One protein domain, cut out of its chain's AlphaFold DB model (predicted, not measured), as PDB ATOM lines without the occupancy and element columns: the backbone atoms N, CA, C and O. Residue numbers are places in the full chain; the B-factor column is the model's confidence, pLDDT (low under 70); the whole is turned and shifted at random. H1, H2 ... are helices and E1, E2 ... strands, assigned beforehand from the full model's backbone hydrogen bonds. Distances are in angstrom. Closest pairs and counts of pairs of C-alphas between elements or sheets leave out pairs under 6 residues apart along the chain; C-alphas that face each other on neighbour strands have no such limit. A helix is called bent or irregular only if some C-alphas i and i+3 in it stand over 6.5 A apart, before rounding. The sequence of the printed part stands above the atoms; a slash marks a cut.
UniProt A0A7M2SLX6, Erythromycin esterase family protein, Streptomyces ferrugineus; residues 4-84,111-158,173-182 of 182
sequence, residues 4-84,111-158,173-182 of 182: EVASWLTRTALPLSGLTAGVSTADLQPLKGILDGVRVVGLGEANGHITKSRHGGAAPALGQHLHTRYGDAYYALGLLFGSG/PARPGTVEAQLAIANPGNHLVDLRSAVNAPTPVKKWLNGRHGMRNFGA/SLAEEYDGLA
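This is residues 4 to 84, 111 to 158 and 173 to 182 of the 182 residues of the protein "Erythromycin esterase family protein" of Streptomyces ferrugineus (UniProt A0A7M2SLX6). A rounded body is built round a ragged row of very short strand pieces: E1 and E2 side by side, then the end residues 180 to 181 between E2 and E3, and residues 14 to 15 beyond E3. Short helices gather at its two ends, H3 and H4 by E1 and E2, and H1, H5, H6 and H7 towards E3, while a long stretch without named elements, residues 13 to 30, leads from H1 to H2. The printed part has 139 residues, with eight named helices and four named strands in the order H1 H2 E1 H3 H4 E2 H5 E3 H6 H7 E4 H8; the class is mixed, helices and strands, and the one sheet of named strands is the parallel pair E1 and E2. The whole is compact, with a radius of gyration of the C-alphas of 14.7 A, and it spans 37 by 35 by 34 A.

E1, residues 40 to 42, and E2, residues 74 to 78, are parallel neighbours at 21 degrees; N 42 and O 75 are within hydrogen-bond range at 2.9 A, as are N 77 and O 42 at 3.0 A. With H3, residues 47 to 50, and H4, residues 62 to 73, they form a strand-helix-strand unit, two parallel neighbour strands with helices between them along the chain, and its crossover is right-handed. The closest C-alphas of H4 and E2 are those of His 67 and Tyr 74, 5.6 A apart. H4 touches H3 with residues 62 to 64 alone, closest at the C-alphas of Gly 63 and Ile 50, 4.0 A. Residues 180 to 181 pair parallel with residues 77 to 78 of E2 and antiparallel with residues 131 to 132 of E3, which is residues 129 to 132. Residues 14 to 15 pair antiparallel with residues 129 to 130 of E3; E3 pairs with no named strand. H1, residues 4 to 12, touches H5, residues 117 to 124, about perpendicular at 76 degrees, closest at the C-alphas of Thr 10 and Ala 124, 4.8 A. H1 also touches H7, residues 141 to 147, the same way at a steep tilt of 68 degrees, only just short of about perpendicular, closest at the C-alphas of Val 5 and Val 143, 5.2 A. H6, residues 133 to 138, and H7 form a helical hairpin, opposite ways at a shallow tilt of 16 degrees; they only just touch, with 3 pairs of C-alphas within 8 A, closest Ala 136 and Lys 144 at 7.1 A. E4, residues 150 to 154, pairs with no named strand; its Met 153 and Val 117 of H5 have their C-alphas 5.4 A apart, the closest of the two elements. H8, residues 174 to 177, is close to but not clearly touching H7, with the closest C-alphas, Leu 147 and Leu 174, at 5.3 A. H2, residues 31 to 34, touches no helix. Every O i to N i+4 pair is within hydrogen-bond range in H1, H5 and H7, against 6 of 8 in H4 and 0 of 2 in H6, where 1 of 3 O i to N i+3 pairs is; H2, H3 and H8 are too short for an O i to N i+4 pair.

H1 begins at C-alpha 4, (114.078, 107.092, 193.741), and is 12.1 A long. H4 is 14.7 A long and irregular, with C-alphas 69 and 72 9.6 A apart; H6, 11.0 A, is irregular too, with C-alphas 135 and 138 7.3 A apart. E2 is 12.9 A long from C-alpha 74 at (86.331, 108.048, 199.588), and E4 is 13.2 A. H8 ends at C-alpha 177, (92.898, 102.019, 191.720).

The two C-alphas farthest apart, those of Ser 24 and Ala 58, are 41.4 A apart. Residues 85 to 110 and 159 to 172 are not printed; the C-alphas across these cuts are 8.1 A and 22.8 A apart. The links H1 to H2 and H3 to H4 are long. Mean pLDDT of the printed part is 92.4, and residue 45 and residues 55 to 58 are under 70.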
ATOM      1  N   GLU A   4     114.983 106.063 193.224       94.56
ATOM      2  CA  GLU A   4     114.078 107.092 193.741       94.56
ATOM      3  C   GLU A   4     112.735 106.528 194.230       94.56
ATOM      4  O   GLU A   4     112.168 107.045 195.192       94.56
ATOM      5  N   VAL A   5     112.233 105.453 193.609       94.88
ATOM      6  CA  VAL A   5     111.003 104.773 194.048       94.88
ATOM      7  C   VAL A   5     111.253 104.038 195.359       94.88
ATOM      8  O   VAL A   5     110.451 104.168 196.280       94.88
ATOM      9  N   ALA A   6     112.379 103.328 195.471       93.81
ATOM     10  CA  ALA A   6     112.760 102.656 196.713       93.81
ATOM     11  C   ALA A   6     112.914 103.674 197.850       93.81
ATOM     12  O   ALA A   6     112.304 103.527 198.904       93.81
ATOM     13  N   SER A   7     113.654 104.760 197.599       95.31
ATOM     14  CA  SER A   7     113.866 105.842 198.563       95.31
ATOM     15  C   SER A   7     112.562 106.522 198.991       95.31
ATOM     16  O   SER A   7     112.389 106.857 200.164       95.31
ATOM     17  N   TRP A   8     111.629 106.744 198.061       96.56
ATOM     18  CA  TRP A   8     110.324 107.313 198.394       96.56
ATOM     19  C   TRP A   8     109.494 106.358 199.257       96.56
ATOM     20  O   TRP A   8     108.989 106.785 200.294       96.56
ATOM     21  N   LEU A   9     109.419 105.074 198.895       96.00
ATOM     22  CA  LEU A   9     108.701 104.066 199.681       96.00
ATOM     23  C   LEU A   9     109.286 103.922 201.089       96.00
ATOM     24  O   LEU A   9     108.539 103.966 202.059       96.00
ATOM     25  N   THR A  10     110.611 103.838 201.234       95.81
ATOM     26  CA  THR A  10     111.260 103.734 202.552       95.81
ATOM     27  C   THR A  10     110.956 104.940 203.448       95.81
ATOM     28  O   THR A  10     110.817 104.776 204.655       95.81
ATOM     29  N   ARG A  11     110.825 106.148 202.882       95.00
ATOM     30  CA  ARG A  11     110.519 107.369 203.652       95.00
ATOM     31  C   ARG A  11     109.038 107.561 203.975       95.00
ATOM     32  O   ARG A  11     108.732 108.313 204.894       95.00
ATOM     33  N   THR A  12     108.141 106.967 203.194       94.88
ATOM     34  CA  THR A  12     106.688 107.200 203.299       94.88
ATOM     35  C   THR A  12     105.923 106.017 203.877       94.88
ATOM     36  O   THR A  12     104.795 106.193 204.330       94.88
ATOM     37  N   ALA A  13     106.530 104.829 203.904       95.62
ATOM     38  CA  ALA A  13     105.964 103.667 204.560       95.62
ATOM     39  C   ALA A  13     105.843 103.907 206.071       95.62
ATOM     40  O   ALA A  13     106.824 104.204 206.749       95.62
ATOM     41  N   LEU A  14     104.634 103.724 206.590       95.94
ATOM     42  CA  LEU A  14     104.286 103.747 208.002       95.94
ATOM     43  C   LEU A  14     104.379 102.323 208.558       95.94
ATOM     44  O   LEU A  14     103.508 101.506 208.247       95.94
ATOM     45  N   PRO A  15     105.415 101.979 209.340       95.62
ATOM     46  CA  PRO A  15     105.579 100.626 209.855       95.62
ATOM     47  C   PRO A  15     104.464 100.268 210.839       95.62
ATOM     48  O   PRO A  15     104.108 101.070 211.700       95.62
ATOM     49  N   LEU A  16     103.970  99.038 210.746       94.38
ATOM     50  CA  LEU A  16     103.015  98.463 211.686       94.38
ATOM     51  C   LEU A  16     103.751  97.512 212.631       94.38
ATOM     52  O   LEU A  16     104.470  96.606 212.207       94.38
ATOM     53  N   SER A  17     103.549  97.715 213.927       92.25
ATOM     54  CA  SER A  17     104.162  96.953 215.016       92.25
ATOM     55  C   SER A  17     103.594  95.538 215.156       92.25
ATOM     56  O   SER A  17     104.257  94.656 215.704       92.25
ATOM     57  N   GLY A  18     102.397  95.285 214.621       89.75
ATOM     58  CA  GLY A  18     101.779  93.965 214.618       89.75
ATOM     59  C   GLY A  18     100.434  93.921 213.897       89.75
ATOM     60  O   GLY A  18      99.868  94.943 213.530       89.75
ATOM     61  N   LEU A  19      99.924  92.702 213.698       89.50
ATOM     62  CA  LEU A  19      98.608  92.435 213.089       89.50
ATOM     63  C   LEU A  19      97.641  91.747 214.070       89.50
ATOM     64  O   LEU A  19      96.580  91.262 213.681       89.50
ATOM     65  N   THR A  20      98.027  91.645 215.341       92.12
ATOM     66  CA  THR A  20      97.241  90.966 216.374       92.12
ATOM     67  C   THR A  20      96.123  91.885 216.845       92.12
ATOM     68  O   THR A  20      96.382  92.949 217.395       92.12
ATOM     69  N   ALA A  21      94.867  91.481 216.663       90.44
ATOM     70  CA  ALA A  21      93.733  92.251 217.164       90.44
ATOM     71  C   ALA A  21      93.766  92.379 218.701       90.44
ATOM     72  O   ALA A  21      94.184  91.458 219.401       90.44
ATOM     73  N   GLY A  22      93.296  93.514 219.223       91.75
ATOM     74  CA  GLY A  22      93.213  93.776 220.667       91.75
ATOM     75  C   GLY A  22      94.511  94.259 221.324       91.75
ATOM     76  O   GLY A  22      94.500  94.549 222.517       91.75
ATOM     77  N   VAL A  23      95.612  94.377 220.574       92.75
ATOM     78  CA  VAL A  23      96.847  95.028 221.046       92.75
ATOM     79  C   VAL A  23      96.807  96.541 220.789       92.75
ATOM     80  O   VAL A  23      95.844  97.064 220.227       92.75
ATOM     81  N   SER A  24      97.850  97.254 221.222       93.12
ATOM     82  CA  SER A  24      97.989  98.695 220.981       93.12
ATOM     83  C   SER A  24      97.862  99.051 219.494       93.12
ATOM     84  O   SER A  24      98.395  98.351 218.641       93.12
ATOM     85  N   THR A  25      97.196 100.171 219.209       94.31
ATOM     86  CA  THR A  25      97.031 100.764 217.867       94.31
ATOM     87  C   THR A  25      97.754 102.111 217.748       94.31
ATOM     88  O   THR A  25      97.381 102.984 216.962       94.31
ATOM     89  N   ALA A  26      98.773 102.335 218.584       95.38
ATOM     90  CA  ALA A  26      99.533 103.586 218.604       95.38
ATOM     91  C   ALA A  26     100.283 103.849 217.281       95.38
ATOM     92  O   ALA A  26     100.429 104.995 216.865       95.38
ATOM     93  N   ASP A  27     100.704 102.795 216.594       94.31
ATOM     94  CA  ASP A  27     101.305 102.839 215.257       94.31
ATOM     95  C   ASP A  27     100.317 103.245 214.148       94.31
ATOM     96  O   ASP A  27     100.741 103.720 213.098       94.31
ATOM     97  N   LEU A  28      99.005 103.149 214.394       95.06
ATOM     98  CA  LEU A  28      97.956 103.623 213.485       95.06
ATOM     99  C   LEU A  28      97.611 105.109 213.663       95.06
ATOM    100  O   LEU A  28      96.835 105.647 212.875       95.06
ATOM    101  N   GLN A  29      98.173 105.811 214.656       96.25
ATOM    102  CA  GLN A  29      97.895 107.240 214.875       96.25
ATOM    103  C   GLN A  29      98.119 108.139 213.643       96.25
ATOM    104  O   GLN A  29      97.305 109.047 213.452       96.25
ATOM    105  N   PRO A  30      99.129 107.907 212.776       95.94
ATOM    106  CA  PRO A  30      99.304 108.697 211.557       95.94
ATOM    107  C   PRO A  30      98.095 108.668 210.608       95.94
ATOM    108  O   PRO A  30      97.891 109.625 209.859       95.94
ATOM    109  N   LEU A  31      97.241 107.634 210.674       95.88
ATOM    110  CA  LEU A  31      96.025 107.568 209.857       95.88
ATOM    111  C   LEU A  31      95.042 108.699 210.146       95.88
ATOM    112  O   LEU A  31      94.253 109.031 209.272       95.88
ATOM    113  N   LYS A  32      95.111 109.337 211.320       96.19
ATOM    114  CA  LYS A  32      94.297 110.523 211.615       96.19
ATOM    115  C   LYS A  32      94.533 111.648 210.607       96.19
ATOM    116  O   LYS A  32      93.577 112.292 210.208       96.19
ATOM    117  N   GLY A  33      95.789 111.866 210.212       96.62
ATOM    118  CA  GLY A  33      96.136 112.874 209.209       96.62
ATOM    119  C   GLY A  33      95.825 112.407 207.789       96.62
ATOM    120  O   GLY A  33      95.277 113.170 207.005       96.62
ATOM    121  N   ILE A  34      96.125 111.142 207.469       96.38
ATOM    122  CA  ILE A  34      95.867 110.568 206.132       96.38
ATOM    123  C   ILE A  34      94.371 110.564 205.800       96.38
ATOM    124  O   ILE A  34      93.982 110.802 204.658       96.38
ATOM    125  N   LEU A  35      93.533 110.272 206.794       97.31
ATOM    126  CA  LEU A  35      92.089 110.153 206.634       97.31
ATOM    127  C   LEU A  35      91.346 111.450 206.977       97.31
ATOM    128  O   LEU A  35      90.120 111.433 207.080       97.31
ATOM    129  N   ASP A  36      92.049 112.571 207.145       97.31
ATOM    130  CA  ASP A  36      91.386 113.855 207.349       97.31
ATOM    131  C   ASP A  36      90.522 114.212 206.127       97.31
ATOM    132  O   ASP A  36      90.919 114.031 204.974       97.31
ATOM    133  N   GLY A  37      89.283 114.636 206.373       97.31
ATOM    134  CA  GLY A  37      88.277 114.857 205.326       97.31
ATOM    135  C   GLY A  37      87.718 113.591 204.648       97.31
ATOM    136  O   GLY A  37      86.753 113.691 203.882       97.31
ATOM    137  N   VAL A  38      88.243 112.393 204.940       98.31
ATOM    138  CA  VAL A  38      87.695 111.125 204.433       98.31
ATOM    139  C   VAL A  38      86.405 110.778 205.175       98.31
ATOM    140  O   VAL A  38      86.330 110.783 206.401       98.31
ATOM    141  N   ARG A  39      85.362 110.437 204.415       97.62
ATOM    142  CA  ARG A  39      84.034 110.056 204.921       97.62
ATOM    143  C   ARG A  39      83.760 108.563 204.809       97.62
ATOM    144  O   ARG A  39      82.976 108.032 205.588       97.62
ATOM    145  N   VAL A  40      84.352 107.902 203.814       97.31
ATOM    146  CA  VAL A  40      84.158 106.475 203.544       97.31
ATOM    147  C   VAL A  40      85.510 105.839 203.257       97.31
ATOM    148  O   VAL A  40      86.225 106.293 202.370       97.31
ATOM    149  N   VAL A  41      85.841 104.760 203.962       96.69
ATOM    150  CA  VAL A  41      87.040 103.960 203.690       96.69
ATOM    151  C   VAL A  41      86.613 102.625 203.091       96.69
ATOM    152  O   VAL A  41      85.817 101.898 203.686       96.69
ATOM    153  N   GLY A  42      87.128 102.310 201.906       94.44
ATOM    154  CA  GLY A  42      87.001 100.995 201.291       94.44
ATOM    155  C   GLY A  42      88.107 100.081 201.798       94.44
ATOM    156  O   GLY A  42      89.272 100.297 201.477       94.44
ATOM    157  N   LEU A  43      87.734  99.070 202.584       88.88
ATOM    158  CA  LEU A  43      88.642  98.087 203.171       88.88
ATOM    159  C   LEU A  43      87.914  96.735 203.292       88.88
ATOM    160  O   LEU A  43      86.919  96.647 204.009       88.88
ATOM    161  N   GLY A  44      88.395  95.679 202.623       71.06
ATOM    162  CA  GLY A  44      87.895  94.300 202.804       71.06
ATOM    163  C   GLY A  44      87.212  93.620 201.597       71.06
ATOM    164  O   GLY A  44      87.001  94.220 200.547       71.06
ATOM    165  N   GLU A  45      86.899  92.324 201.781       63.00
ATOM    166  CA  GLU A  45      86.340  91.304 200.851       63.00
ATOM    167  C   GLU A  45      87.225  90.899 199.653       63.00
ATOM    168  O   GLU A  45      87.623  89.739 199.553       63.00
ATOM    169  N   ALA A  46      87.609  91.834 198.785       79.00
ATOM    170  CA  ALA A  46      88.661  91.655 197.777       79.00
ATOM    171  C   ALA A  46      89.052  93.025 197.216       79.00
ATOM    172  O   ALA A  46      88.176  93.853 196.966       79.00
ATOM    173  N   ASN A  47      90.338  93.246 196.921       87.19
ATOM    174  CA  ASN A  47      90.822  94.522 196.369       87.19
ATOM    175  C   ASN A  47      90.034  94.967 195.114       87.19
ATOM    176  O   ASN A  47      89.759  96.151 194.932       87.19
ATOM    177  N   GLY A  48      89.560  94.009 194.309       86.69
ATOM    178  CA  GLY A  48      88.724  94.271 193.135       86.69
ATOM    179  C   GLY A  48      87.357  94.915 193.421       86.69
ATOM    180  O   GLY A  48      86.789  95.521 192.520       86.69
ATOM    181  N   HIS A  49      86.814  94.820 194.641       89.88
ATOM    182  CA  HIS A  49      85.548  95.472 195.001       89.88
ATOM    183  C   HIS A  49      85.723  96.928 195.429       89.88
ATOM    184  O   HIS A  49      84.797  97.715 195.244       89.88
ATOM    185  N   ILE A  50      86.879  97.289 195.986       92.50
ATOM    186  CA  ILE A  50      87.134  98.623 196.555       92.50
ATOM    187  C   ILE A  50      87.909  99.552 195.614       92.50
ATOM    188  O   ILE A  50      87.992 100.749 195.881       92.50
ATOM    189  N   THR A  51      88.462  99.026 194.523       92.06
ATOM    190  CA  THR A  51      89.180  99.828 193.528       92.06
ATOM    191  C   THR A  51      88.317 100.963 192.963       92.06
ATOM    192  O   THR A  51      87.110 100.809 192.741       92.06
ATOM    193  N   LYS A  52      88.942 102.124 192.748       92.56
ATOM    194  CA  LYS A  52      88.302 103.320 192.177       92.56
ATOM    195  C   LYS A  52      88.062 103.201 190.667       92.56
ATOM    196  O   LYS A  52      87.254 103.952 190.122       92.56
ATOM    197  N   SER A  53      88.729 102.261 189.995       85.25
ATOM    198  CA  SER A  53      88.608 102.040 188.552       85.25
ATOM    199  C   SER A  53      88.022 100.658 188.237       85.25
ATOM    200  O   SER A  53      87.690  99.869 189.123       85.25
ATOM    201  N   ARG A  54      87.802 100.358 186.954       71.44
ATOM    202  CA  ARG A  54      87.168  99.097 186.549       71.44
ATOM    203  C   ARG A  54      88.161  97.936 186.649       71.44
ATOM    204  O   ARG A  54      89.013  97.766 185.780       71.44
ATOM    205  N   HIS A  55      87.983  97.068 187.639       64.69
ATOM    206  CA  HIS A  55      88.788  95.855 187.793       64.69
ATOM    207  C   HIS A  55      88.228  94.680 186.985       64.69
ATOM    208  O   HIS A  55      87.399  93.929 187.487       64.69
ATOM    209  N   GLY A  56      88.668  94.517 185.730       59.31
ATOM    210  CA  GLY A  56      88.573  93.272 184.937       59.31
ATOM    211  C   GLY A  56      87.191  92.617 184.719       59.31
ATOM    212  O   GLY A  56      87.119  91.608 184.022       59.31
ATOM    213  N   GLY A  57      86.107  93.148 185.290       61.09
ATOM    214  CA  GLY A  57      84.761  92.579 185.296       61.09
ATOM    215  C   GLY A  57      83.747  93.391 184.488       61.09
ATOM    216  O   GLY A  57      83.962  94.558 184.154       61.09
ATOM    217  N   ALA A  58      82.612  92.758 184.169       61.28
ATOM    218  CA  ALA A  58      81.550  93.375 183.376       61.28
ATOM    219  C   ALA A  58      80.885  94.560 184.104       61.28
ATOM    220  O   ALA A  58      80.627  95.579 183.465       61.28
ATOM    221  N   ALA A  59      80.679  94.458 185.421       75.31
ATOM    222  CA  ALA A  59      80.080  95.505 186.246       75.31
ATOM    223  C   ALA A  59      81.143  96.417 186.898       75.31
ATOM    224  O   ALA A  59      82.233  95.934 187.220       75.31
ATOM    225  N   PRO A  60      80.835  97.711 187.112       83.38
ATOM    226  CA  PRO A  60      81.624  98.595 187.969       83.38
ATOM    227  C   PRO A  60      81.860  97.999 189.362       83.38
ATOM    228  O   PRO A  60      80.982  97.345 189.929       83.38
ATOM    229  N   ALA A  61      83.039  98.251 189.929       88.62
ATOM    230  CA  ALA A  61      83.319  97.907 191.319       88.62
ATOM    231  C   ALA A  61      82.518  98.814 192.272       88.62
ATOM    232  O   ALA A  61      82.201  99.958 191.938       88.62
ATOM    233  N   LEU A  62      82.244  98.341 193.493       91.94
ATOM    234  CA  LEU A  62      81.634  99.172 194.539       91.94
ATOM    235  C   LEU A  62      82.466 100.443 194.777       91.94
ATOM    236  O   LEU A  62      81.911 101.535 194.858       91.94
ATOM    237  N   GLY A  63      83.792 100.308 194.814       94.00
ATOM    238  CA  GLY A  63      84.726 101.416 194.977       94.00
ATOM    239  C   GLY A  63      84.599 102.489 193.900       94.00
ATOM    240  O   GLY A  63      84.673 103.670 194.216       94.00
ATOM    241  N   GLN A  64      84.292 102.117 192.656       93.75
ATOM    242  CA  GLN A  64      84.051 103.080 191.581       93.75
ATOM    243  C   GLN A  64      82.792 103.921 191.844       93.75
ATOM    244  O   GLN A  64      82.799 105.140 191.658       93.75
ATOM    245  N   HIS A  65      81.712 103.290 192.312       94.38
ATOM    246  CA  HIS A  65      80.493 104.003 192.695       94.38
ATOM    247  C   HIS A  65      80.721 104.914 193.904       94.38
ATOM    248  O   HIS A  65      80.256 106.055 193.913       94.38
ATOM    249  N   LEU A  66      81.461 104.432 194.908       95.94
ATOM    250  CA  LEU A  66      81.819 105.220 196.086       95.94
ATOM    251  C   LEU A  66      82.696 106.414 195.708       95.94
ATOM    252  O   LEU A  66      82.398 107.529 196.125       95.94
ATOM    253  N   HIS A  67      83.703 106.215 194.859       95.81
ATOM    254  CA  HIS A  67      84.552 107.295 194.373       95.81
ATOM    255  C   HIS A  67      83.762 108.314 193.541       95.81
ATOM    256  O   HIS A  67      83.909 109.510 193.742       95.81
ATOM    257  N   THR A  68      82.842 107.863 192.684       95.62
ATOM    258  CA  THR A  68      81.969 108.767 191.910       95.62
ATOM    259  C   THR A  68      81.072 109.609 192.823       95.62
ATOM    260  O   THR A  68      80.816 110.776 192.543       95.62
ATOM    261  N   ARG A  69      80.583 109.030 193.927       97.25
ATOM    262  CA  ARG A  69      79.692 109.716 194.872       97.25
ATOM    263  C   ARG A  69      80.426 110.647 195.840       97.25
ATOM    264  O   ARG A  69      79.873 111.682 196.200       97.25
ATOM    265  N   TYR A  70      81.597 110.246 196.325       97.81
ATOM    266  CA  TYR A  70      82.293 110.909 197.433       97.81
ATOM    267  C   TYR A  70      83.609 111.585 197.023       97.81
ATOM    268  O   TYR A  70      84.162 112.330 197.827       97.81
ATOM    269  N   GLY A  71      84.109 111.366 195.803       96.56
ATOM    270  CA  GLY A  71      85.378 111.919 195.329       96.56
ATOM    271  C   GLY A  71      86.534 111.555 196.260       96.56
ATOM    272  O   GLY A  71      86.685 110.392 196.645       96.56
ATOM    273  N   ASP A  72      87.299 112.566 196.669       95.56
ATOM    274  CA  ASP A  72      88.441 112.427 197.585       95.56
ATOM    275  C   ASP A  72      88.035 112.042 199.016       95.56
ATOM    276  O   ASP A  72      88.855 111.526 199.780       95.56
ATOM    277  N   ALA A  73      86.754 112.210 199.371       97.88
ATOM    278  CA  ALA A  73      86.223 111.753 200.650       97.88
ATOM    279  C   ALA A  73      85.980 110.229 200.694       97.88
ATOM    280  O   ALA A  73      85.606 109.706 201.745       97.88
ATOM    281  N   TYR A  74      86.175 109.505 199.585       97.94
ATOM    282  CA  TYR A  74      86.331 108.048 199.588       97.94
ATOM    283  C   TYR A  74      87.817 107.688 199.549       97.94
ATOM    284  O   TYR A  74      88.517 108.184 198.674       97.94
ATOM    285  N   TYR A  75      88.286 106.833 200.459       97.94
ATOM    286  CA  TYR A  75      89.669 106.345 200.507       97.94
ATOM    287  C   TYR A  75      89.714 104.835 200.253       97.94
ATOM    288  O   TYR A  75      89.228 104.051 201.071       97.94
ATOM    289  N   ALA A  76      90.290 104.416 199.127       97.12
ATOM    290  CA  ALA A  76      90.465 103.007 198.781       97.12
ATOM    291  C   ALA A  76      91.797 102.471 199.334       97.12
ATOM    292  O   ALA A  76      92.864 102.802 198.814       97.12
ATOM    293  N   LEU A  77      91.739 101.621 200.365       96.75
ATOM    294  CA  LEU A  77      92.916 101.007 200.986       96.75
ATOM    295  C   LEU A  77      93.091  99.559 200.501       96.75
ATOM    296  O   LEU A  77      92.385  98.653 200.947       96.75
ATOM    297  N   GLY A  78      94.028  99.344 199.575       94.75
ATOM    298  CA  GLY A  78      94.351  98.021 199.034       94.75
ATOM    299  C   GLY A  78      95.154  97.176 200.023       94.75
ATOM    300  O   GLY A  78      96.139  97.657 200.575       94.75
ATOM    301  N   LEU A  79      94.762  95.912 200.216       93.44
ATOM    302  CA  LEU A  79      95.454  94.975 201.108       93.44
ATOM    303  C   LEU A  79      96.316  93.995 200.317       93.44
ATOM    304  O   LEU A  79      95.813  93.254 199.468       93.44
ATOM    305  N   LEU A  80      97.615  93.983 200.580       93.62
ATOM    306  CA  LEU A  80      98.602  93.202 199.851       93.62
ATOM    307  C   LEU A  80      99.157  92.070 200.718       93.62
ATOM    308  O   LEU A  80      99.215  92.131 201.942       93.62
ATOM    309  N   PHE A  81      99.572  90.982 200.063       90.62
ATOM    310  CA  PHE A  81     100.045  89.785 200.757       90.62
ATOM    311  C   PHE A  81     101.412  89.313 200.246       90.62
ATOM    312  O   PHE A  81     101.537  88.597 199.240       90.62
ATOM    313  N   GLY A  82     102.458  89.697 200.982       91.88
ATOM    314  CA  GLY A  82     103.856  89.455 200.618       91.88
ATOM    315  C   GLY A  82     104.316  88.000 200.745       91.88
ATOM    316  O   GLY A  82     104.972  87.480 199.841       91.88
ATOM    317  N   SER A  83     103.973  87.299 201.828       93.81
ATOM    318  CA  SER A  83     104.289  85.873 202.012       93.81
ATOM    319  C   SER A  83     103.486  85.260 203.162       93.81
ATOM    320  O   SER A  83     102.937  85.981 203.986       93.81
ATOM    321  N   GLY A  84     103.420  83.929 203.228       94.31
ATOM    322  CA  GLY A  84     102.778  83.215 204.331       94.31
ATOM    323  C   GLY A  84     101.766  82.187 203.843       94.31
ATOM    324  O   GLY A  84     102.030  81.425 202.910       94.31
ATOM    325  N   PRO A 111     108.099  84.530 199.479       94.31
ATOM    326  CA  PRO A 111     108.282  85.928 199.115       94.31
ATOM    327  C   PRO A 111     107.753  86.261 197.719       94.31
ATOM    328  O   PRO A 111     107.699  85.417 196.814       94.31
ATOM    329  N   ALA A 112     107.321  87.507 197.564       93.44
ATOM    330  CA  ALA A 112     106.884  88.059 196.296       93.44
ATOM    331  C   ALA A 112     107.992  88.014 195.241       93.44
ATOM    332  O   ALA A 112     109.181  88.083 195.544       93.44
ATOM    333  N   ARG A 113     107.595  87.835 193.978       91.00
ATOM    334  CA  ARG A 113     108.557  87.709 192.881       91.00
ATOM    335  C   ARG A 113     109.117  89.074 192.501       91.00
ATOM    336  O   ARG A 113     108.356  90.046 192.539       91.00
ATOM    337  N   PRO A 114     110.381  89.147 192.051       91.19
ATOM    338  CA  PRO A 114     110.934  90.383 191.516       91.19
ATOM    339  C   PRO A 114     109.999  91.010 190.475       91.19
ATOM    340  O   PRO A 114     109.452  90.311 189.623       91.19
ATOM    341  N   GLY A 115     109.793  92.323 190.576       89.31
ATOM    342  CA  GLY A 115     108.924  93.078 189.669       89.31
ATOM    343  C   GLY A 115     107.449  93.172 190.080       89.31
ATOM    344  O   GLY A 115     106.725  93.947 189.465       89.31
ATOM    345  N   THR A 116     107.006  92.453 191.116       95.00
ATOM    346  CA  THR A 116     105.659  92.632 191.699       95.00
ATOM    347  C   THR A 116     105.617  93.787 192.697       95.00
ATOM    348  O   THR A 116     106.647  94.113 193.293       95.00
ATOM    349  N   VAL A 117     104.437  94.374 192.913       95.94
ATOM    350  CA  VAL A 117     104.239  95.454 193.899       95.94
ATOM    351  C   VAL A 117     104.639  94.990 195.303       95.94
ATOM    352  O   VAL A 117     105.353  95.693 196.008       95.94
ATOM    353  N   GLU A 118     104.286  93.766 195.693       95.88
ATOM    354  CA  GLU A 118     104.632  93.226 197.010       95.88
ATOM    355  C   GLU A 118     106.146  93.078 197.204       95.88
ATOM    356  O   GLU A 118     106.656  93.329 198.291       95.88
ATOM    357  N   ALA A 119     106.885  92.674 196.165       95.31
ATOM    358  CA  ALA A 119     108.343  92.559 196.258       95.31
ATOM    359  C   ALA A 119     109.001  93.934 196.378       95.31
ATOM    360  O   ALA A 119     109.983  94.102 197.089       95.31
ATOM    361  N   GLN A 120     108.446  94.913 195.675       95.44
ATOM    362  CA  GLN A 120     108.880  96.298 195.698       95.44
ATOM    363  C   GLN A 120     108.677  96.938 197.080       95.44
ATOM    364  O   GLN A 120     109.614  97.529 197.615       95.44
ATOM    365  N   LEU A 121     107.503  96.742 197.681       95.75
ATOM    366  CA  LEU A 121     107.203  97.159 199.051       95.75
ATOM    367  C   LEU A 121     108.116  96.461 200.068       95.75
ATOM    368  O   LEU A 121     108.740  97.131 200.881       95.75
ATOM    369  N   ALA A 122     108.287  95.140 199.961       94.25
ATOM    370  CA  ALA A 122     109.135  94.370 200.875       94.25
ATOM    371  C   ALA A 122     110.628  94.748 200.809       94.25
ATOM    372  O   ALA A 122     111.329  94.636 201.811       94.25
ATOM    373  N   ILE A 123     111.128  95.190 199.646       92.50
ATOM    374  CA  ILE A 123     112.499  95.714 199.513       92.50
ATOM    375  C   ILE A 123     112.641  97.051 200.248       92.50
ATOM    376  O   ILE A 123     113.655  97.278 200.901       92.50
ATOM    377  N   ALA A 124     111.644  97.933 200.138       91.94
ATOM    378  CA  ALA A 124     111.681  99.253 200.760       91.94
ATOM    379  C   ALA A 124     111.443  99.202 202.278       91.94
ATOM    380  O   ALA A 124     112.059  99.967 203.022       91.94
ATOM    381  N   ASN A 125     110.558  98.307 202.725       92.88
ATOM    382  CA  ASN A 125     110.267  98.027 204.123       92.88
ATOM    383  C   ASN A 125     109.841  96.546 204.283       92.88
ATOM    384  O   ASN A 125     108.750  96.169 203.852       92.88
ATOM    385  N   PRO A 126     110.676  95.678 204.887       91.12
ATOM    386  CA  PRO A 126     110.416  94.236 204.947       91.12
ATOM    387  C   PRO A 126     109.326  93.830 205.951       91.12
ATOM    388  O   PRO A 126     108.901  92.671 205.945       91.12
ATOM    389  N   GLY A 127     108.899  94.741 206.831       93.00
ATOM    390  CA  GLY A 127     107.824  94.514 207.798       93.00
ATOM    391  C   GLY A 127     106.434  94.814 207.236       93.00
ATOM    392  O   GLY A 127     106.280  95.214 206.084       93.00
ATOM    393  N   ASN A 128     105.406  94.659 208.074       94.69
ATOM    394  CA  ASN A 128     104.070  95.162 207.754       94.69
ATOM    395  C   ASN A 128     104.110  96.692 207.760       94.69
ATOM    396  O   ASN A 128     104.699  97.282 208.667       94.69
ATOM    397  N   HIS A 129     103.511  97.332 206.767       95.94
ATOM    398  CA  HIS A 129     103.529  98.784 206.663       95.94
ATOM    399  C   HIS A 129     102.381  99.286 205.796       95.94
ATOM    400  O   HIS A 129     101.912  98.576 204.916       95.94
ATOM    401  N   LEU A 130     101.977 100.531 206.027       95.88
ATOM    402  CA  LEU A 130     101.027 101.247 205.188       95.88
ATOM    403  C   LEU A 130     101.756 102.292 204.344       95.88
ATOM    404  O   LEU A 130     102.680 102.941 204.822       95.88
ATOM    405  N   VAL A 131     101.332 102.496 203.103       96.81
ATOM    406  CA  VAL A 131     101.809 103.581 202.241       96.81
ATOM    407  C   VAL A 131     100.613 104.411 201.810       96.81
ATOM    408  O   VAL A 131      99.704 103.884 201.172       96.81
ATOM    409  N   ASP A 132     100.626 105.707 202.121       97.00
ATOM    410  CA  ASP A 132      99.660 106.653 201.563       97.00
ATOM    411  C   ASP A 132     100.129 107.128 200.183       97.00
ATOM    412  O   ASP A 132     101.103 107.877 200.059       97.00
ATOM    413  N   LEU A 133      99.438 106.696 199.129       96.81
ATOM    414  CA  LEU A 133      99.776 107.047 197.749       96.81
ATOM    415  C   LEU A 133      99.399 108.499 197.425       96.81
ATOM    416  O   LEU A 133     100.013 109.099 196.540       96.81
ATOM    417  N   ARG A 134      98.442 109.094 198.154       95.56
ATOM    418  CA  ARG A 134      98.049 110.506 197.982       95.56
ATOM    419  C   ARG A 134      99.182 111.468 198.334       95.56
ATOM    420  O   ARG A 134      99.310 112.516 197.707       95.56
ATOM    421  N   SER A 135     100.076 111.080 199.244       94.81
ATOM    422  CA  SER A 135     101.281 111.851 199.584       94.81
ATOM    423  C   SER A 135     102.244 112.083 198.402       94.81
ATOM    424  O   SER A 135     103.138 112.931 198.471       94.81
ATOM    425  N   ALA A 136     102.067 111.376 197.279       94.31
ATOM    426  CA  ALA A 136     102.958 111.444 196.127       94.31
ATOM    427  C   ALA A 136     102.753 112.656 195.196       94.31
ATOM    428  O   ALA A 136     103.451 112.762 194.182       94.31
ATOM    429  N   VAL A 137     101.847 113.591 195.514       90.06
ATOM    430  CA  VAL A 137     101.593 114.807 194.703       90.06
ATOM    431  C   VAL A 137     102.893 115.551 194.361       90.06
ATOM    432  O   VAL A 137     103.089 115.975 193.219       90.06
ATOM    433  N   ASN A 138     103.833 115.608 195.308       90.56
ATOM    434  CA  ASN A 138     105.133 116.272 195.153       90.56
ATOM    435  C   ASN A 138     106.309 115.295 194.964       90.56
ATOM    436  O   ASN A 138     107.466 115.685 195.098       90.56
ATOM    437  N   ALA A 139     106.038 114.021 194.668       94.31
ATOM    438  CA  ALA A 139     107.089 113.024 194.491       94.31
ATOM    439  C   ALA A 139     107.870 113.215 193.170       94.31
ATOM    440  O   ALA A 139     107.333 113.787 192.211       94.31
ATOM    441  N   PRO A 140     109.116 112.703 193.085       95.38
ATOM    442  CA  PRO A 140     109.910 112.714 191.856       95.38
ATOM    443  C   PRO A 140     109.193 112.068 190.664       95.38
ATOM    444  O   PRO A 140     108.358 111.171 190.820       95.38
ATOM    445  N   THR A 141     109.558 112.482 189.448       95.88
ATOM    446  CA  THR A 141     108.956 111.975 188.203       95.88
ATOM    447  C   THR A 141     108.979 110.442 188.098       95.88
ATOM    448  O   THR A 141     107.949 109.871 187.731       95.88
ATOM    449  N   PRO A 142     110.062 109.728 188.465       96.56
ATOM    450  CA  PRO A 142     110.068 108.264 188.494       96.56
ATOM    451  C   PRO A 142     109.050 107.642 189.450       96.56
ATOM    452  O   PRO A 142     108.474 106.610 189.109       96.56
ATOM    453  N   VAL A 143     108.759 108.277 190.590       96.75
ATOM    454  CA  VAL A 143     107.703 107.831 191.517       96.75
ATOM    455  C   VAL A 143     106.330 108.014 190.888       96.75
ATOM    456  O   VAL A 143     105.538 107.079 190.869       96.75
ATOM    457  N   LYS A 144     106.061 109.180 190.292       96.00
ATOM    458  CA  LYS A 144     104.794 109.435 189.588       96.00
ATOM    459  C   LYS A 144     104.597 108.469 188.418       96.00
ATOM    460  O   LYS A 144     103.511 107.920 188.251       96.00
ATOM    461  N   LYS A 145     105.649 108.204 187.636       95.56
ATOM    462  CA  LYS A 145     105.621 107.222 186.540       95.56
ATOM    463  C   LYS A 145     105.395 105.805 187.056       95.56
ATOM    464  O   LYS A 145     104.687 105.035 186.418       95.56
ATOM    465  N   TRP A 146     105.992 105.461 188.194       95.88
ATOM    466  CA  TRP A 146     105.745 104.190 188.855       95.88
ATOM    467  C   TRP A 146     104.282 104.088 189.299       95.88
ATOM    468  O   TRP A 146     103.611 103.157 188.882       95.88
ATOM    469  N   LEU A 147     103.735 105.066 190.018       95.94
ATOM    470  CA  LEU A 147     102.347 105.049 190.501       95.94
ATOM    471  C   LEU A 147     101.287 104.927 189.397       95.94
ATOM    472  O   LEU A 147     100.289 104.237 189.592       95.94
ATOM    473  N   ASN A 148     101.515 105.577 188.254       93.88
ATOM    474  CA  ASN A 148     100.620 105.546 187.087       93.88
ATOM    475  C   ASN A 148     100.973 104.424 186.088       93.88
ATOM    476  O   ASN A 148     100.378 104.311 185.017       93.88
ATOM    477  N   GLY A 149     102.000 103.626 186.383       93.12
ATOM    478  CA  GLY A 149     102.405 102.492 185.565       93.12
ATOM    479  C   GLY A 149     101.543 101.259 185.833       93.12
ATOM    480  O   GLY A 149     100.945 101.118 186.897       93.12
ATOM    481  N   ARG A 150     101.532 100.318 184.883       93.19
ATOM    482  CA  ARG A 150     100.911  99.000 185.081       93.19
ATOM    483  C   ARG A 150     101.888  98.047 185.762       93.19
ATOM    484  O   ARG A 150     102.971  97.800 185.234       93.19
ATOM    485  N   HIS A 151     101.466  97.452 186.872       94.38
ATOM    486  CA  HIS A 151     102.246  96.478 187.644       94.38
ATOM    487  C   HIS A 151     101.533  95.140 187.757       94.38
ATOM    488  O   HIS A 151     100.328  95.046 187.542       94.38
ATOM    489  N   GLY A 152     102.280  94.106 188.140       94.50
ATOM    490  CA  GLY A 152     101.699  92.870 188.650       94.50
ATOM    491  C   GLY A 152     101.534  92.944 190.166       94.50
ATOM    492  O   GLY A 152     102.520  93.134 190.878       94.50
ATOM    493  N   MET A 153     100.310  92.744 190.647       93.62
ATOM    494  CA  MET A 153      99.980  92.608 192.069       93.62
ATOM    495  C   MET A 153      99.400  91.221 192.319       93.62
ATOM    496  O   MET A 153      98.657  90.697 191.485       93.62
ATOM    497  N   ARG A 154      99.742  90.588 193.441       93.19
ATOM    498  CA  ARG A 154      99.167  89.291 193.800       93.19
ATOM    499  C   ARG A 154      97.676  89.433 194.049       93.19
ATOM    500  O   ARG A 154      97.216  90.363 194.699       93.19
ATOM    501  N   ASN A 155      96.923  88.460 193.552       89.62
ATOM    502  CA  ASN A 155      95.482  88.424 193.743       89.62
ATOM    503  C   ASN A 155      95.050  87.007 194.115       89.62
ATOM    504  O   ASN A 155      95.162  86.072 193.316       89.62
ATOM    505  N   PHE A 156      94.572  86.839 195.344       91.00
ATOM    506  CA  PHE A 156      94.083  85.565 195.853       91.00
ATOM    507  C   PHE A 156      92.656  85.745 196.354       91.00
ATOM    508  O   PHE A 156      92.432  86.277 197.435       91.00
ATOM    509  N   GLY A 157      91.694  85.280 195.563       88.69
ATOM    510  CA  GLY A 157      90.303  85.205 195.993       88.69
ATOM    511  C   GLY A 157      89.992  83.904 196.733       88.69
ATOM    512  O   GLY A 157      90.857  83.058 196.981       88.69
ATOM    513  N   ALA A 158      88.701  83.685 196.982       91.19
ATOM    514  CA  ALA A 158      88.178  82.447 197.565       91.19
ATOM    515  C   ALA A 158      88.522  81.182 196.747       91.19
ATOM    516  O   ALA A 158      88.443  80.057 197.255       91.19
ATOM    517  N   SER A 173      96.999  99.549 188.120       93.25
ATOM    518  CA  SER A 173      97.537 100.923 188.119       93.25
ATOM    519  C   SER A 173      97.311 101.525 189.506       93.25
ATOM    520  O   SER A 173      96.173 101.722 189.924       93.25
ATOM    521  N   LEU A 174      98.386 101.733 190.272       94.62
ATOM    522  CA  LEU A 174      98.282 101.950 191.721       94.62
ATOM    523  C   LEU A 174      97.512 103.227 192.072       94.62
ATOM    524  O   LEU A 174      96.574 103.158 192.861       94.62
ATOM    525  N   ALA A 175      97.875 104.364 191.470       93.12
ATOM    526  CA  ALA A 175      97.221 105.645 191.753       93.12
ATOM    527  C   ALA A 175      95.784 105.728 191.212       93.12
ATOM    528  O   ALA A 175      94.945 106.431 191.780       93.12
ATOM    529  N   GLU A 176      95.491 105.005 190.128       92.81
ATOM    530  CA  GLU A 176      94.139 104.937 189.569       92.81
ATOM    531  C   GLU A 176      93.211 104.087 190.435       92.81
ATOM    532  O   GLU A 176      92.030 104.399 190.551       92.81
ATOM    533  N   GLU A 177      93.722 103.009 191.029       93.75
ATOM    534  CA  GLU A 177      92.898 102.019 191.720       93.75
ATOM    535  C   GLU A 177      92.791 102.259 193.226       93.75
ATOM    536  O   GLU A 177      91.718 102.040 193.794       93.75
ATOM    537  N   TYR A 178      93.853 102.749 193.869       96.31
ATOM    538  CA  TYR A 178      93.944 102.870 195.326       96.31
ATOM    539  C   TYR A 178      94.433 104.255 195.760       96.31
ATOM    540  O   TYR A 178      94.994 105.025 194.982       96.31
ATOM    541  N   ASP A 179      94.180 104.575 197.025       97.31
ATOM    542  CA  ASP A 179      94.695 105.760 197.715       97.31
ATOM    543  C   ASP A 179      95.779 105.401 198.727       97.31
ATOM    544  O   ASP A 179      96.689 106.190 198.956       97.31
ATOM    545  N   GLY A 180      95.715 104.189 199.277       96.88
ATOM    546  CA  GLY A 180      96.740 103.626 200.141       96.88
ATOM    547  C   GLY A 180      96.909 102.129 199.921       96.88
ATOM    548  O   GLY A 180      96.009 101.463 199.403       96.88
ATOM    549  N   LEU A 181      98.062 101.605 200.327       96.31
ATOM    550  CA  LEU A 181      98.381 100.176 200.342       96.31
ATOM    551  C   LEU A 181      98.770  99.757 201.759       96.31
ATOM    552  O   LEU A 181      99.453 100.525 202.431       96.31
ATOM    553  N   ALA A 182      98.384  98.557 202.188       93.88
ATOM    554  CA  ALA A 182      98.808  97.952 203.455       93.88
ATOM    555  C   ALA A 182      99.104  96.456 203.309       93.88
ATOM    556  O   ALA A 182      98.517  95.828 202.398       93.88
TER     557      ALA A 182